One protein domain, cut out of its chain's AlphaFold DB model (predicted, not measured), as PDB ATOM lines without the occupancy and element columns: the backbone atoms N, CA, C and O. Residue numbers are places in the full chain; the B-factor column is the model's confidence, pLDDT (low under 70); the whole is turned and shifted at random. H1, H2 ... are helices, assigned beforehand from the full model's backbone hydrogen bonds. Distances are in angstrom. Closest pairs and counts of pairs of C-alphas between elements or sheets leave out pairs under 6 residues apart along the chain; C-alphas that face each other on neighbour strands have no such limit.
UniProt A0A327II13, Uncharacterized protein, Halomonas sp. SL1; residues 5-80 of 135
ATOM      1  N   TYR A   5     -42.119   3.278  35.093       94.62
ATOM      2  CA  TYR A   5     -42.010   2.822  36.477       94.62
ATOM      3  C   TYR A   5     -41.840   4.006  37.425       94.62
ATOM      4  O   TYR A   5     -42.637   4.171  38.352       94.62
ATOM      5  N   GLN A   6     -40.900   4.908  37.137       92.56
ATOM      6  CA  GLN A   6     -40.695   6.126  37.923       92.56
ATOM      7  C   GLN A   6     -41.950   7.007  37.950       92.56
ATOM      8  O   GLN A   6     -42.351   7.481  39.014       92.56
ATOM      9  N   ARG A   7     -42.599   7.216  36.796       91.88
ATOM     10  CA  ARG A   7     -43.786   8.084  36.679       91.88
ATOM     11  C   ARG A   7     -45.050   7.492  37.306       91.88
ATOM     12  O   ARG A   7     -45.928   8.254  37.700       91.88
ATOM     13  N   LEU A   8     -45.161   6.165  37.383       93.06
ATOM     14  CA  LEU A   8     -46.247   5.464  38.080       93.06
ATOM     15  C   LEU A   8     -45.921   5.167  39.549       93.06
ATOM     16  O   LEU A   8     -46.769   4.620  40.252       93.06
ATOM     17  N   HIS A   9     -44.726   5.541  40.017       92.50
ATOM     18  CA  HIS A   9     -44.221   5.231  41.354       92.50
ATOM     19  C   HIS A   9     -44.200   3.721  41.654       92.50
ATOM     20  O   HIS A   9     -44.592   3.283  42.737       92.50
ATOM     21  N   LEU A  10     -43.744   2.931  40.682       93.69
ATOM     22  CA  LEU A  10     -43.601   1.481  40.765       93.69
ATOM     23  C   LEU A  10     -42.130   1.059  40.748       93.69
ATOM     24  O   LEU A  10     -41.279   1.732  40.169       93.69
ATOM     25  N   SER A  11     -41.855  -0.095  41.354       90.88
ATOM     26  CA  SER A  11     -40.614  -0.831  41.097       90.88
ATOM     27  C   SER A  11     -40.702  -1.534  39.740       90.88
ATOM     28  O   SER A  11     -41.786  -1.975  39.358       90.88
ATOM     29  N   ALA A  12     -39.571  -1.702  39.049       87.69
ATOM     30  CA  ALA A  12     -39.501  -2.532  37.840       87.69
ATOM     31  C   ALA A  12     -39.899  -3.998  38.130       87.69
ATOM     32  O   ALA A  12     -40.558  -4.643  37.315       87.69
ATOM     33  N   ASP A  13     -39.608  -4.472  39.347       89.19
ATOM     34  CA  ASP A  13     -39.950  -5.817  39.834       89.19
ATOM     35  C   ASP A  13     -41.406  -5.954  40.326       89.19
ATOM     36  O   ASP A  13     -41.758  -6.949  40.959       89.19
ATOM     37  N   ALA A  14     -42.260  -4.943  40.121       91.44
ATOM     38  CA  ALA A  14     -43.648  -4.989  40.581       91.44
ATOM     39  C   ALA A  14     -44.428  -6.136  39.914       91.44
ATOM     40  O   ALA A  14     -44.276  -6.400  38.720       91.44
ATOM     41  N   ASP A  15     -45.303  -6.802  40.663       92.12
ATOM     42  CA  ASP A  15     -46.177  -7.826  40.090       92.12
ATOM     43  C   ASP A  15     -47.253  -7.221  39.166       92.12
ATOM     44  O   ASP A  15     -47.503  -6.011  39.144       92.12
ATOM     45  N   GLU A  16     -47.894  -8.070  38.361       91.19
ATOM     46  CA  GLU A  16     -48.934  -7.648  37.414       91.19
ATOM     47  C   GLU A  16     -50.117  -6.946  38.100       91.19
ATOM     48  O   GLU A  16     -50.675  -5.992  37.549       91.19
ATOM     49  N   SER A  17     -50.484  -7.367  39.316       92.25
ATOM     50  CA  SER A  17     -51.568  -6.741  40.080       92.25
ATOM     51  C   SER A  17     -51.246  -5.306  40.491       92.25
ATOM     52  O   SER A  17     -52.075  -4.415  40.302       92.25
ATOM     53  N   ALA A  18     -50.035  -5.056  40.986       93.50
ATOM     54  CA  ALA A  18     -49.562  -3.735  41.376       93.50
ATOM     55  C   ALA A  18     -49.456  -2.807  40.160       93.50
ATOM     56  O   ALA A  18     -49.824  -1.630  40.238       93.50
ATOM     57  N   VAL A  19     -49.018  -3.342  39.015       93.44
ATOM     58  CA  VAL A  19     -49.004  -2.618  37.736       93.44
ATOM     59  C   VAL A  19     -50.422  -2.211  37.331       93.44
ATOM     60  O   VAL A  19     -50.669  -1.036  37.045       93.44
ATOM     61  N   ALA A  20     -51.375  -3.147  37.341       93.69
ATOM     62  CA  ALA A  20     -52.762  -2.867  36.982       93.69
ATOM     63  C   ALA A  20     -53.405  -1.824  37.913       93.69
ATOM     64  O   ALA A  20     -54.075  -0.900  37.439       93.69
ATOM     65  N   GLU A  21     -53.158  -1.921  39.221       94.62
ATOM     66  CA  GLU A  21     -53.662  -0.967  40.206       94.62
ATOM     67  C   GLU A  21     -53.076   0.437  39.996       94.62
ATOM     68  O   GLU A  21     -53.814   1.427  39.980       94.62
ATOM     69  N   ALA A  22     -51.764   0.555  39.785       94.00
ATOM     70  CA  ALA A  22     -51.123   1.847  39.550       94.00
ATOM     71  C   ALA A  22     -51.648   2.531  38.279       94.00
ATOM     72  O   ALA A  22     -51.912   3.735  38.285       94.00
ATOM     73  N   ILE A  23     -51.868   1.764  37.208       93.94
ATOM     74  CA  ILE A  23     -52.481   2.263  35.969       93.94
ATOM     75  C   ILE A  23     -53.921   2.721  36.230       93.94
ATOM     76  O   ILE A  23     -54.338   3.770  35.732       93.94
ATOM     77  N   ALA A  24     -54.693   1.973  37.023       93.38
ATOM     78  CA  ALA A  24     -56.065   2.337  37.364       93.38
ATOM     79  C   ALA A  24     -56.131   3.666  38.134       93.38
ATOM     80  O   ALA A  24     -56.936   4.527  37.762       93.38
ATOM     81  N   ARG A  25     -55.246   3.850  39.126       93.69
ATOM     82  CA  ARG A  25     -55.132   5.061  39.960       93.69
ATOM     83  C   ARG A  25     -54.538   6.271  39.231       93.69
ATOM     84  O   ARG A  25     -54.663   7.387  39.722       93.69
ATOM     85  N   CYS A  26     -53.879   6.079  38.089       93.31
ATOM     86  CA  CYS A  26     -53.289   7.174  37.326       93.31
ATOM     87  C   CYS A  26     -54.374   8.073  36.704       93.31
ATOM     88  O   CYS A  26     -55.177   7.620  35.886       93.31
ATOM     89  N   GLU A  27     -54.372   9.364  37.048       91.81
ATOM     90  CA  GLU A  27     -55.294  10.360  36.474       91.81
ATOM     91  C   GLU A  27     -54.821  10.894  35.111       91.81
ATOM     92  O   GLU A  27     -55.616  11.367  34.298       91.81
ATOM     93  N   HIS A  28     -53.519  10.804  34.824       93.31
ATOM     94  CA  HIS A  28     -52.946  11.342  33.597       93.31
ATOM     95  C   HIS A  28     -53.239  10.416  32.407       93.31
ATOM     96  O   HIS A  28     -52.515   9.453  32.153       93.31
ATOM     97  N   SER A  29     -54.257  10.759  31.614       91.56
ATOM     98  CA  SER A  29     -54.783   9.933  30.513       91.56
ATOM     99  C   SER A  29     -53.722   9.412  29.533       91.56
ATOM    100  O   SER A  29     -53.716   8.223  29.225       91.56
ATOM    101  N   ALA A  30     -52.793  10.263  29.083       91.25
ATOM    102  CA  ALA A  30     -51.747   9.833  28.151       91.25
ATOM    103  C   ALA A  30     -50.766   8.823  28.778       91.25
ATOM    104  O   ALA A  30     -50.463   7.807  28.166       91.25
ATOM    105  N   LEU A  31     -50.322   9.058  30.020       92.31
ATOM    106  CA  LEU A  31     -49.444   8.133  30.744       92.31
ATOM    107  C   LEU A  31     -50.148   6.797  31.001       92.31
ATOM    108  O   LEU A  31     -49.545   5.742  30.842       92.31
ATOM    109  N   LYS A  32     -51.434   6.851  31.358       94.69
ATOM    110  CA  LYS A  32     -52.269   5.670  31.568       94.69
ATOM    111  C   LYS A  32     -52.383   4.818  30.304       94.69
ATOM    112  O   LYS A  32     -52.248   3.603  30.391       94.69
ATOM    113  N   ALA A  33     -52.603   5.438  29.145       93.62
ATOM    114  CA  ALA A  33     -52.686   4.734  27.866       93.62
ATOM    115  C   ALA A  33     -51.344   4.095  27.466       93.62
ATOM    116  O   ALA A  33     -51.318   2.924  27.084       93.62
ATOM    117  N   ASP A  34     -50.239   4.834  27.609       92.69
ATOM    118  CA  ASP A  34     -48.888   4.326  27.339       92.69
ATOM    119  C   ASP A  34     -48.571   3.126  28.248       92.69
ATOM    120  O   ASP A  34     -48.165   2.063  27.776       92.69
ATOM    121  N   ALA A  35     -48.833   3.264  29.550       93.75
ATOM    122  CA  ALA A  35     -48.594   2.221  30.538       93.75
ATOM    123  C   ALA A  35     -49.469   0.985  30.330       93.75
ATOM    124  O   ALA A  35     -48.960  -0.129  30.393       93.75
ATOM    125  N   ALA A  36     -50.758   1.156  30.030       94.38
ATOM    126  CA  ALA A  36     -51.643   0.037  29.719       94.38
ATOM    127  C   ALA A  36     -51.181  -0.714  28.464       94.38
ATOM    128  O   ALA A  36     -51.196  -1.939  28.423       94.38
ATOM    129  N   THR A  37     -50.712   0.013  27.450       94.06
ATOM    130  CA  THR A  37     -50.245  -0.590  26.197       94.06
ATOM    131  C   THR A  37     -48.966  -1.399  26.394       94.06
ATOM    132  O   THR A  37     -48.809  -2.454  25.782       94.06
ATOM    133  N   VAL A  38     -48.047  -0.902  27.220       94.44
ATOM    134  CA  VAL A  38     -46.705  -1.470  27.366       94.44
ATOM    135  C   VAL A  38     -46.625  -2.487  28.503       94.44
ATOM    136  O   VAL A  38     -46.112  -3.579  28.291       94.44
ATOM    137  N   LEU A  39     -47.143  -2.156  29.690       93.88
ATOM    138  CA  LEU A  39     -46.916  -2.931  30.914       93.88
ATOM    139  C   LEU A  39     -47.944  -4.052  31.146       93.88
ATOM    140  O   LEU A  39     -47.657  -4.956  31.919       93.88
ATOM    141  N   GLN A  40     -49.120  -4.022  30.502       92.19
ATOM    142  CA  GLN A  40     -50.140  -5.083  30.650       92.19
ATOM    143  C   GLN A  40     -49.990  -6.242  29.653       92.19
ATOM    144  O   GLN A  40     -50.758  -7.196  29.706       92.19
ATOM    145  N   ALA A  41     -49.064  -6.147  28.699       92.56
ATOM    146  CA  ALA A  41     -48.804  -7.213  27.740       92.56
ATOM    147  C   ALA A  41     -47.406  -7.775  27.988       92.56
ATOM    148  O   ALA A  41     -46.430  -7.088  27.698       92.56
ATOM    149  N   ASP A  42     -47.314  -9.018  28.463       89.88
ATOM    150  CA  ASP A  42     -46.062  -9.638  28.933       89.88
ATOM    151  C   ASP A  42     -44.901  -9.510  27.944       89.88
ATOM    152  O   ASP A  42     -43.787  -9.160  28.327       89.88
ATOM    153  N   SER A  43     -45.160  -9.724  26.649       92.25
ATOM    154  CA  SER A  43     -44.136  -9.594  25.607       92.25
ATOM    155  C   SER A  43     -43.595  -8.169  25.486       92.25
ATOM    156  O   SER A  43     -42.387  -7.966  25.397       92.25
ATOM    157  N   ARG A  44     -44.481  -7.169  25.529       93.88
ATOM    158  CA  ARG A  44     -44.105  -5.751  25.454       93.88
ATOM    159  C   ARG A  44     -43.460  -5.272  26.743       93.88
ATOM    160  O   ARG A  44     -42.551  -4.448  26.677       93.88
ATOM    161  N   ARG A  45     -43.891  -5.803  27.887       93.56
ATOM    162  CA  ARG A  45     -43.277  -5.531  29.182       93.56
ATOM    163  C   ARG A  45     -41.837  -6.038  29.209       93.56
ATOM    164  O   ARG A  45     -40.949  -5.263  29.521       93.56
ATOM    165  N   ALA A  46     -41.589  -7.270  28.769       93.44
ATOM    166  CA  ALA A  46     -40.237  -7.824  28.711       93.44
ATOM    167  C   ALA A  46     -39.296  -7.008  27.800       93.44
ATOM    168  O   ALA A  46     -38.154  -6.727  28.168       93.44
ATOM    169  N   GLU A  47     -39.770  -6.587  26.622       94.94
ATOM    170  CA  GLU A  47     -39.002  -5.702  25.734       94.94
ATOM    171  C   GLU A  47     -38.748  -4.327  26.367       94.94
ATOM    172  O   GLU A  47     -37.644  -3.781  26.266       94.94
ATOM    173  N   TYR A  48     -39.759  -3.770  27.035       95.44
ATOM    174  CA  TYR A  48     -39.652  -2.508  27.756       95.44
ATOM    175  C   TYR A  48     -38.621  -2.590  28.881       95.44
ATOM    176  O   TYR A  48     -37.789  -1.692  28.983       95.44
ATOM    177  N   ASP A  49     -38.632  -3.666  29.666       94.62
ATOM    178  CA  ASP A  49     -37.720  -3.889  30.790       94.62
ATOM    179  C   ASP A  49     -36.264  -3.967  30.313       94.62
ATOM    180  O   ASP A  49     -35.393  -3.283  30.849       94.62
ATOM    181  N   ALA A  50     -36.001  -4.682  29.213       94.38
ATOM    182  CA  ALA A  50     -34.665  -4.745  28.617       94.38
ATOM    183  C   ALA A  50     -34.152  -3.366  28.149       94.38
ATOM    184  O   ALA A  50     -32.978  -3.013  28.340       94.38
ATOM    185  N   LEU A  51     -35.023  -2.557  27.533       94.38
ATOM    186  CA  LEU A  51     -34.682  -1.186  27.146       94.38
ATOM    187  C   LEU A  51     -34.493  -0.281  28.368       94.38
ATOM    188  O   LEU A  51     -33.577   0.544  28.384       94.38
ATOM    189  N   HIS A  52     -35.352  -0.427  29.372       95.12
ATOM    190  CA  HIS A  52     -35.310   0.326  30.616       95.12
ATOM    191  C   HIS A  52     -33.983   0.096  31.350       95.12
ATOM    192  O   HIS A  52     -33.337   1.066  31.758       95.12
ATOM    193  N   ASP A  53     -33.527  -1.151  31.444       94.19
ATOM    194  CA  ASP A  53     -32.239  -1.499  32.048       94.19
ATOM    195  C   ASP A  53     -31.072  -0.870  31.291       94.19
ATOM    196  O   ASP A  53     -30.201  -0.224  31.883       94.19
ATOM    197  N   THR A  54     -31.100  -0.961  29.961       94.62
ATOM    198  CA  THR A  54     -30.077  -0.356  29.101       94.62
ATOM    199  C   THR A  54     -30.000   1.162  29.301       94.62
ATOM    200  O   THR A  54     -28.912   1.727  29.444       94.62
ATOM    201  N   LEU A  55     -31.145   1.849  29.333       92.31
ATOM    202  CA  LEU A  55     -31.199   3.298  29.546       92.31
ATOM    203  C   LEU A  55     -30.783   3.691  30.966       92.31
ATOM    204  O   LEU A  55     -30.073   4.686  31.135       92.31
ATOM    205  N   SER A  56     -31.152   2.894  31.965       91.50
ATOM    206  CA  SER A  56     -30.717   3.069  33.352       91.50
ATOM    207  C   SER A  56     -29.197   2.966  33.480       91.50
ATOM    208  O   SER A  56     -28.562   3.780  34.158       91.50
ATOM    209  N   ASP A  57     -28.577   2.019  32.778       91.38
ATOM    210  CA  ASP A  57     -27.124   1.861  32.748       91.38
ATOM    211  C   ASP A  57     -26.415   3.003  32.021       91.38
ATOM    212  O   ASP A  57     -25.391   3.499  32.505       91.38
ATOM    213  N   ILE A  58     -26.985   3.499  30.921       89.06
ATOM    214  CA  ILE A  58     -26.500   4.716  30.259       89.06
ATOM    215  C   ILE A  58     -26.599   5.916  31.211       89.06
ATOM    216  O   ILE A  58     -25.645   6.692  31.315       89.06
ATOM    217  N   GLY A  59     -27.704   6.058  31.948       88.06
ATOM    218  CA  GLY A  59     -27.886   7.090  32.973       88.06
ATOM    219  C   GLY A  59     -26.817   7.021  34.068       88.06
ATOM    220  O   GLY A  59     -26.182   8.032  34.392       88.06
ATOM    221  N   ARG A  60     -26.534   5.812  34.575       88.00
ATOM    222  CA  ARG A  60     -25.453   5.550  35.544       88.00
ATOM    223  C   ARG A  60     -24.082   5.912  34.982       88.00
ATOM    224  O   ARG A  60     -23.293   6.571  35.664       88.00
ATOM    225  N   LEU A  61     -23.786   5.504  33.751       86.88
ATOM    226  CA  LEU A  61     -22.521   5.808  33.086       86.88
ATOM    227  C   LEU A  61     -22.352   7.320  32.905       86.88
ATOM    228  O   LEU A  61     -21.306   7.875  33.246       86.88
ATOM    229  N   ARG A  62     -23.402   8.003  32.445       85.00
ATOM    230  CA  ARG A  62     -23.436   9.458  32.268       85.00
ATOM    231  C   ARG A  62     -23.147  10.188  33.578       85.00
ATOM    232  O   ARG A  62     -22.331  11.110  33.583       85.00
ATOM    233  N   ALA A  63     -23.766   9.761  34.678       83.75
ATOM    234  CA  ALA A  63     -23.526  10.329  36.004       83.75
ATOM    235  C   ALA A  63     -22.076  10.131  36.464       83.75
ATOM    236  O   ALA A  63     -21.448  11.076  36.939       83.75
ATOM    237  N   ARG A  64     -21.504   8.937  36.258       80.81
ATOM    238  CA  ARG A  64     -20.108   8.629  36.627       80.81
ATOM    239  C   ARG A  64     -19.072   9.384  35.800       80.81
ATOM    240  O   ARG A  64     -17.981   9.653  36.294       80.81
ATOM    241  N   LEU A  65     -19.397   9.711  34.552       80.50
ATOM    242  CA  LEU A  65     -18.538  10.496  33.667       80.50
ATOM    243  C   LEU A  65     -18.709  12.014  33.852       80.50
ATOM    244  O   LEU A  65     -18.039  12.780  33.165       80.50
ATOM    245  N   GLY A  66     -19.604  12.466  34.740       75.88
ATOM    246  CA  GLY A  66     -19.905  13.893  34.914       75.88
ATOM    247  C   GLY A  66     -20.604  14.524  33.703       75.88
ATOM    248  O   GLY A  66     -20.621  15.744  33.552       75.88
ATOM    249  N   LEU A  67     -21.192  13.705  32.827       77.94
ATOM    250  CA  LEU A  67     -21.855  14.142  31.597       77.94
ATOM    251  C   LEU A  67     -23.330  14.518  31.817       77.94
ATOM    252  O   LEU A  67     -24.015  14.910  30.875       77.94
ATOM    253  N   THR A  68     -23.830  14.427  33.049       74.06
ATOM    254  CA  THR A  68     -25.218  14.749  33.431       74.06
ATOM    255  C   THR A  68     -25.587  16.214  33.213       74.06
ATOM    256  O   THR A  68     -26.758  16.535  33.051       74.06
ATOM    257  N   HIS A  69     -24.609  17.118  33.160       68.44
ATOM    258  CA  HIS A  69     -24.864  18.551  33.021       68.44
ATOM    259  C   HIS A  69     -25.027  19.032  31.578       68.44
ATOM    260  O   HIS A  69     -25.330  20.217  31.392       68.44
ATOM    261  N   ALA A  70     -24.826  18.169  30.576       71.12
ATOM    262  CA  ALA A  70     -24.830  18.598  29.184       71.12
ATOM    263  C   ALA A  70     -26.235  19.066  28.731       71.12
ATOM    264  O   ALA A  70     -27.232  18.461  29.130       71.12
ATOM    265  N   PRO A  71     -26.347  20.126  27.903       70.12
ATOM    266  CA  PRO A  71     -27.631  20.772  27.592       70.12
ATOM    267  C   PRO A  71     -28.682  19.838  26.980       70.12
ATOM    268  O   PRO A  71     -29.869  19.983  27.241       70.12
ATOM    269  N   TYR A  72     -28.235  18.851  26.204       70.44
ATOM    270  CA  TYR A  72     -29.086  17.885  25.510       70.44
ATOM    271  C   TYR A  72     -29.708  16.826  26.436       70.44
ATOM    272  O   TYR A  72     -30.584  16.086  26.001       70.44
ATOM    273  N   TRP A  73     -29.296  16.763  27.707       71.31
ATOM    274  CA  TRP A  73     -29.801  15.783  28.675       71.31
ATOM    275  C   TRP A  73     -30.852  16.321  29.646       71.31
ATOM    276  O   TRP A  73     -31.539  15.519  30.264       71.31
ATOM    277  N   ARG A  74     -30.997  17.646  29.788       68.06
ATOM    278  CA  ARG A  74     -31.850  18.264  30.827       68.06
ATOM    279  C   ARG A  74     -33.309  18.482  30.421       68.06
ATOM    280  O   ARG A  74     -34.037  19.168  31.132       68.06
ATOM    281  N   ALA A  75     -33.726  18.002  29.254       70.19
ATOM    282  CA  ALA A  75     -35.048  18.303  28.722       70.19
ATOM    283  C   ALA A  75     -35.760  17.044  28.227       70.19
ATOM    284  O   ALA A  75     -35.234  16.278  27.418       70.19
ATOM    285  N   GLY A  76     -37.006  16.881  28.676       76.00
ATOM    286  CA  GLY A  76     -37.904  15.837  28.200       76.00
ATOM    287  C   GLY A  76     -37.614  14.450  28.792       76.00
ATOM    288  O   GLY A  76     -37.078  14.349  29.889       76.00
ATOM    289  N   PRO A  77     -37.973  13.364  28.083       74.56
ATOM    290  CA  PRO A  77     -37.897  11.995  28.610       74.56
ATOM    291  C   PRO A  77     -36.481  11.508  28.947       74.56
ATOM    292  O   PRO A  77     -36.324  10.509  29.635       74.56
ATOM    293  N   ALA A  78     -35.443  12.182  28.443       74.06
ATOM    294  CA  ALA A  78     -34.052  11.850  28.748       74.06
ATOM    295  C   ALA A  78     -33.652  12.192  30.193       74.06
ATOM    296  O   ALA A  78     -32.615  11.712  30.665       74.06
ATOM    297  N   ASP A  79     -34.457  13.024  30.862       83.38
ATOM    298  CA  ASP A  79     -34.250  13.393  32.256       83.38
ATOM    299  C   ASP A  79     -34.784  12.337  33.233       83.38
ATOM    300  O   ASP A  79     -34.267  12.215  34.335       83.38
ATOM    301  N   ASP A  80     -35.741  11.506  32.809       87.50
ATOM    302  CA  ASP A  80     -36.301  10.432  33.639       87.50
ATOM    303  C   ASP A  80     -35.193   9.458  34.122       87.50
ATOM    304  O   ASP A  80     -35.163   9.041  35.275       87.50
TER     305      ASP A  80
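AT A GLANCE: This is residues 5 to 80 of the 135 residues of an uncharacterized protein of Halomonas sp. SL1 (UniProt A0A327II13). A helical hairpin, H2 and H3, makes an L-shaped corner with the long helix H4; short H1 sits beside the hairpin, and the stretch after H4 folds back to short H5. The printed part has 76 residues with five named helices, H1 to H5 in chain order, and no named strand: all helix. It is only just loose, close to compact, radius of gyration of the C-alphas 14.0 A, and elongated, spanning 38 by 23 by 16 A.

IN THESE COORDINATES: H1, residues 5 to 8, begins at C-alpha 5 (-42.010, 2.822, 36.477). H2 is residues 16 to 25, 14.4 A; H3 29 to 39, 15.1 A; H4 42 to 64, 32.7 A. H5, residues 76 to 79, ends at C-alpha 79 (-34.250, 13.393, 32.256).

HOW THE PARTS SIT: H1 is close to H2 but not clearly touching, closest C-alphas Leu 8 and Ala 22, 6.2 A; H1 and H3 are near each other. The hairpin H2 and H3 touch at Ile 23 and Lys 32, closest C-alphas 5.6 A, a shallow tilt of 8 degrees, opposite ways. H3 and H4 touch only at the corner, H4 with residues 44 to 48 alone, closest C-alphas Leu 39 and Arg 45, 4.8 A, about perpendicular at 75 degrees. H5 touches no helix. Every O i to N i+4 pair is within hydrogen-bond range in H2, H3 and H4; H1 and H5 are too short for one.

THE WHOLE: The farthest C-alphas, Ala 24 and Leu 65, are 38.6 A apart. The printed part has no cut; the link H4 to H5 is long. In this model, residues 69 and 74 are under pLDDT 70.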